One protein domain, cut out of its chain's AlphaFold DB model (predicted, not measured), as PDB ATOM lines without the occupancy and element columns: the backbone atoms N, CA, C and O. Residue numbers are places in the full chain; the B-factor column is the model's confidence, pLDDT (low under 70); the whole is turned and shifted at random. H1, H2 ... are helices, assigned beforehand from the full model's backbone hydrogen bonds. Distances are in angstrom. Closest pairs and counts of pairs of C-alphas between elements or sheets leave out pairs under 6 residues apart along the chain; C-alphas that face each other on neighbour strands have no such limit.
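AT A GLANCE: This is residues 30 to 72 of the 119 residues of an uncharacterized protein of Lupinus albus (UniProt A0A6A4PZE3). With little regular structure, this is a strung-out chain: H1 and short H2 lie toward one end, a loose stretch, residues 53 to 61, leads to H3 near the other, and residues 30 to 39 make an open hook before H1. No part packs on another. The printed part has 43 residues, with three named helices in the order H1, H2, H3 and no named strand; the class is all helix, with 17 residues in named elements. It is an extended rod, radius of gyration of the C-alphas 18.3 A, spanning 51 by 23 by 15 A.

HOW THE PARTS SIT: H1, residues 40 to 47, and H2, residues 49 to 52, meet only through their tight link, Leu 48. H3, residues 62 to 66, is apart from both. Every O i to N i+4 pair is within hydrogen-bond range in H1 and H3; H2 is too short for such a pair.

IN THESE COORDINATES: H1 measures 10.7 A from C-alpha 40 at (18.560, -5.576, 20.415) to C-alpha 47. H2 measures 5.3 A. H3 measures 6.5 A and ends with C-alpha 66 at (7.944, -43.631, 36.101).

THE WHOLE: The farthest C-alphas, of Val 36 and Glu 70, are 51.3 A apart. The printed part has no cut, and no link between helices is long. Residue 30 and residues 57 to 72 have pLDDT under 70.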
ATOM      1  N   ARG A  30      17.533 -13.900  36.481       69.75
ATOM      2  CA  ARG A  30      17.230 -13.698  37.910       69.75
ATOM      3  C   ARG A  30      16.380 -12.458  38.190       69.75
ATOM      4  O   ARG A  30      15.823 -12.355  39.279       69.75
ATOM      5  N   PHE A  31      16.293 -11.523  37.244       70.12
ATOM      6  CA  PHE A  31      15.410 -10.355  37.270       70.12
ATOM      7  C   PHE A  31      15.554  -9.567  35.959       70.12
ATOM      8  O   PHE A  31      16.644  -9.501  35.391       70.12
ATOM      9  N   PHE A  32      14.473  -8.933  35.503       72.81
ATOM     10  CA  PHE A  32      14.505  -7.942  34.427       72.81
ATOM     11  C   PHE A  32      13.909  -6.631  34.947       72.81
ATOM     12  O   PHE A  32      12.855  -6.638  35.585       72.81
ATOM     13  N   ASP A  33      14.597  -5.513  34.714       80.00
ATOM     14  CA  ASP A  33      14.079  -4.192  35.064       80.00
ATOM     15  C   ASP A  33      13.110  -3.717  33.976       80.00
ATOM     16  O   ASP A  33      13.526  -3.264  32.914       80.00
ATOM     17  N   PHE A  34      11.807  -3.797  34.251       79.56
ATOM     18  CA  PHE A  34      10.759  -3.367  33.318       79.56
ATOM     19  C   PHE A  34      10.753  -1.858  33.035       79.56
ATOM     20  O   PHE A  34      10.076  -1.418  32.106       79.56
ATOM     21  N   CYS A  35      11.483  -1.051  33.813       88.31
ATOM     22  CA  CYS A  35      11.664   0.369  33.520       88.31
ATOM     23  C   CYS A  35      12.642   0.606  32.358       88.31
ATOM     24  O   CYS A  35      12.698   1.719  31.830       88.31
ATOM     25  N   VAL A  36      13.403  -0.415  31.951       82.69
ATOM     26  CA  VAL A  36      14.380  -0.350  30.864       82.69
ATOM     27  C   VAL A  36      13.928  -1.258  29.725       82.69
ATOM     28  O   VAL A  36      13.591  -2.421  29.923       82.69
ATOM     29  N   LEU A  37      13.916  -0.719  28.504       86.06
ATOM     30  CA  LEU A  37      13.665  -1.527  27.315       86.06
ATOM     31  C   LEU A  37      14.870  -2.419  27.024       86.06
ATOM     32  O   LEU A  37      16.020  -1.986  27.118       86.06
ATOM     33  N   GLU A  38      14.581  -3.650  26.625       85.94
ATOM     34  CA  GLU A  38      15.596  -4.596  26.193       85.94
ATOM     35  C   GLU A  38      16.357  -4.047  24.974       85.94
ATOM     36  O   GLU A  38      15.773  -3.497  24.036       85.94
ATOM     37  N   THR A  39      17.684  -4.157  24.998       88.62
ATOM     38  CA  THR A  39      18.507  -3.807  23.835       88.62
ATOM     39  C   THR A  39      18.418  -4.906  22.779       88.62
ATOM     40  O   THR A  39      18.292  -6.079  23.115       88.62
ATOM     41  N   SER A  40      18.597  -4.573  21.496       91.06
ATOM     42  CA  SER A  40      18.560  -5.576  20.415       91.06
ATOM     43  C   SER A  40      19.536  -6.741  20.628       91.06
ATOM     44  O   SER A  40      19.267  -7.857  20.201       91.06
ATOM     45  N   SER A  41      20.659  -6.498  21.314       89.12
ATOM     46  CA  SER A  41      21.618  -7.551  21.655       89.12
ATOM     47  C   SER A  41      21.088  -8.518  22.715       89.12
ATOM     48  O   SER A  41      21.411  -9.698  22.648       89.12
ATOM     49  N   GLN A  42      20.329  -8.032  23.699       87.12
ATOM     50  CA  GLN A  42      19.747  -8.867  24.754       87.12
ATOM     51  C   GLN A  42      18.610  -9.720  24.191       87.12
ATOM     52  O   GLN A  42      18.622 -10.929  24.396       87.12
ATOM     53  N   THR A  43      17.739  -9.123  23.368       88.19
ATOM     54  CA  THR A  43      16.664  -9.858  22.688       88.19
ATOM     55  C   THR A  43      17.235 -10.984  21.833       88.19
ATOM     56  O   THR A  43      16.813 -12.130  21.953       88.19
ATOM     57  N   HIS A  44      18.268 -10.691  21.035       89.62
ATOM     58  CA  HIS A  44      18.924 -11.707  20.215       89.62
ATOM     59  C   HIS A  44      19.540 -12.837  21.056       89.62
ATOM     60  O   HIS A  44      19.460 -14.003  20.684       89.62
ATOM     61  N   GLN A  45      20.135 -12.523  22.211       85.88
ATOM     62  CA  GLN A  45      20.655 -13.554  23.113       85.88
ATOM     63  C   GLN A  45      19.544 -14.410  23.733       85.88
ATOM     64  O   GLN A  45      19.716 -15.621  23.846       85.88
ATOM     65  N   ALA A  46      18.409 -13.810  24.097       86.31
ATOM     66  CA  ALA A  46      17.261 -14.543  24.623       86.31
ATOM     67  C   ALA A  46      16.661 -15.498  23.576       86.31
ATOM     68  O   ALA A  46      16.306 -16.629  23.904       86.31
ATOM     69  N   GLU A  47      16.605 -15.081  22.308       88.31
ATOM     70  CA  GLU A  47      16.166 -15.928  21.190       88.31
ATOM     71  C   GLU A  47      17.070 -17.159  21.002       88.31
ATOM     72  O   GLU A  47      16.578 -18.251  20.719       88.31
ATOM     73  N   LEU A  48      18.380 -17.011  21.229       89.12
ATOM     74  CA  LEU A  48      19.372 -18.087  21.113       89.12
ATOM     75  C   LEU A  48      19.441 -19.017  22.339       89.12
ATOM     76  O   LEU A  48      20.266 -19.938  22.367       89.12
ATOM     77  N   TRP A  49      18.609 -18.814  23.367       83.12
ATOM     78  CA  TRP A  49      18.709 -19.564  24.625       83.12
ATOM     79  C   TRP A  49      18.559 -21.075  24.428       83.12
ATOM     80  O   TRP A  49      19.344 -21.844  24.971       83.12
ATOM     81  N   PHE A  50      17.621 -21.517  23.587       79.25
ATOM     82  CA  PHE A  50      17.421 -22.950  23.330       79.25
ATOM     83  C   PHE A  50      18.593 -23.611  22.596       79.25
ATOM     84  O   PHE A  50      18.803 -24.812  22.746       79.25
ATOM     85  N   GLU A  51      19.339 -22.846  21.800       84.94
ATOM     86  CA  GLU A  51      20.484 -23.351  21.037       84.94
ATOM     87  C   GLU A  51      21.765 -23.389  21.874       84.94
ATOM     88  O   GLU A  51      22.631 -24.235  21.655       84.94
ATOM     89  N   THR A  52      21.892 -22.452  22.816       81.44
ATOM     90  CA  THR A  52      23.120 -22.222  23.590       81.44
ATOM     91  C   THR A  52      23.061 -22.775  25.011       81.44
ATOM     92  O   THR A  52      24.115 -22.957  25.621       81.44
ATOM     93  N   ALA A  53      21.868 -23.069  25.535       80.25
ATOM     94  CA  ALA A  53      21.708 -23.668  26.851       80.25
ATOM     95  C   ALA A  53      22.345 -25.061  26.915       80.25
ATOM     96  O   ALA A  53      22.212 -25.887  26.007       80.25
ATOM     97  N   GLU A  54      23.013 -25.337  28.032       79.75
ATOM     98  CA  GLU A  54      23.566 -26.656  28.306       79.75
ATOM     99  C   GLU A  54      22.456 -27.708  28.464       79.75
ATOM    100  O   GLU A  54      21.297 -27.414  28.771       79.75
ATOM    101  N   SER A  55      22.808 -28.978  28.251       77.25
ATOM    102  CA  SER A  55      21.879 -30.079  28.499       77.25
ATOM    103  C   SER A  55      21.732 -30.292  30.004       77.25
ATOM    104  O   SER A  55      22.659 -30.757  30.665       77.25
ATOM    105  N   TYR A  56      20.552 -29.975  30.536       70.12
ATOM    106  CA  TYR A  56      20.242 -30.192  31.946       70.12
ATOM    107  C   TYR A  56      19.918 -31.664  32.236       70.12
ATOM    108  O   TYR A  56      19.251 -32.324  31.428       70.12
ATOM    109  N   PRO A  57      20.339 -32.193  33.400       69.50
ATOM    110  CA  PRO A  57      19.944 -33.525  33.829       69.50
ATOM    111  C   PRO A  57      18.416 -33.610  34.018       69.50
ATOM    112  O   PRO A  57      17.766 -32.617  34.346       69.50
ATOM    113  N   PRO A  58      17.803 -34.792  33.826       68.44
ATOM    114  CA  PRO A  58      16.376 -34.970  34.064       68.44
ATOM    115  C   PRO A  58      16.042 -34.783  35.547       68.44
ATOM    116  O   PRO A  58      16.815 -35.171  36.424       68.44
ATOM    117  N   SER A  59      14.852 -34.251  35.830       67.69
ATOM    118  CA  SER A  59      14.415 -34.011  37.207       67.69
ATOM    119  C   SER A  59      14.475 -35.284  38.060       67.69
ATOM    120  O   SER A  59      13.925 -36.318  37.659       67.69
ATOM    121  N   PRO A  60      15.029 -35.220  39.286       65.25
ATOM    122  CA  PRO A  60      15.075 -36.367  40.196       65.25
ATOM    123  C   PRO A  60      13.675 -36.858  40.611       65.25
ATOM    124  O   PRO A  60      13.514 -37.985  41.087       65.25
ATOM    125  N   PHE A  61      12.633 -36.047  40.399       63.78
ATOM    126  CA  PHE A  61      11.240 -36.434  40.623       63.78
ATOM    127  C   PHE A  61      10.628 -37.209  39.451       63.78
ATOM    128  O   PHE A  61       9.716 -38.004  39.678       63.78
ATOM    129  N   VAL A  62      11.148 -37.061  38.226       66.06
ATOM    130  CA  VAL A  62      10.684 -37.830  37.054       66.06
ATOM    131  C   VAL A  62      10.920 -39.324  37.271       66.06
ATOM    132  O   VAL A  62      10.033 -40.129  36.995       66.06
ATOM    133  N   ALA A  63      12.039 -39.701  37.899       62.62
ATOM    134  CA  ALA A  63      12.312 -41.090  38.271       62.62
ATOM    135  C   ALA A  63      11.230 -41.688  39.198       62.62
ATOM    136  O   ALA A  63      10.892 -42.866  39.090       62.62
ATOM    137  N   LYS A  64      10.640 -40.871  40.083       61.84
ATOM    138  CA  LYS A  64       9.567 -41.303  40.997       61.84
ATOM    139  C   LYS A  64       8.211 -41.434  40.299       61.84
ATOM    140  O   LYS A  64       7.369 -42.193  40.772       61.84
ATOM    141  N   LEU A  65       7.990 -40.713  39.198       63.69
ATOM    142  CA  LEU A  65       6.749 -40.786  38.422       63.69
ATOM    143  C   LEU A  65       6.704 -42.034  37.537       63.69
ATOM    144  O   LEU A  65       5.676 -42.705  37.519       63.69
ATOM    145  N   VAL A  66       7.827 -42.401  36.912       58.50
ATOM    146  CA  VAL A  66       7.944 -43.631  36.101       58.50
ATOM    147  C   VAL A  66       7.732 -44.888  36.959       58.50
ATOM    148  O   VAL A  66       7.107 -45.848  36.525       58.50
ATOM    149  N   LEU A  67       8.157 -44.868  38.228       53.41
ATOM    150  CA  LEU A  67       7.918 -45.972  39.171       53.41
ATOM    151  C   LEU A  67       6.454 -46.094  39.643       53.41
ATOM    152  O   LEU A  67       6.075 -47.128  40.187       53.41
ATOM    153  N   ARG A  68       5.624 -45.062  39.453       51.31
ATOM    154  CA  ARG A  68       4.207 -45.027  39.867       51.31
ATOM    155  C   ARG A  68       3.249 -45.562  38.787       51.31
ATOM    156  O   ARG A  68       2.058 -45.734  39.062       51.31
ATOM    157  N   GLU A  69       3.736 -45.836  37.580       52.31
ATOM    158  CA  GLU A  69       2.906 -46.241  36.435       52.31
ATOM    159  C   GLU A  69       2.171 -47.583  36.608       52.31
ATOM    160  O   GLU A  69       1.285 -47.884  35.818       52.31
ATOM    161  N   GLU A  70       2.426 -48.359  37.669       50.97
ATOM    162  CA  GLU A  70       1.646 -49.578  37.918       50.97
ATOM    163  C   GLU A  70       0.200 -49.300  38.391       50.97
ATOM    164  O   GLU A  70      -0.648 -50.177  38.270       50.97
ATOM    165  N   ASN A  71      -0.140 -48.111  38.921       48.78
ATOM    166  CA  ASN A  71      -1.437 -47.928  39.604       48.78
ATOM    167  C   ASN A  71      -2.150 -46.577  39.414       48.78
ATOM    168  O   ASN A  71      -2.949 -46.178  40.264       48.78
ATOM    169  N   VAL A  72      -1.940 -45.862  38.306       48.75
ATOM    170  CA  VAL A  72      -2.789 -44.697  37.987       48.75
ATOM    171  C   VAL A  72      -3.384 -44.794  36.590       48.75
ATOM    172  O   VAL A  72      -2.711 -44.586  35.588       48.75
TER     173      VAL A  72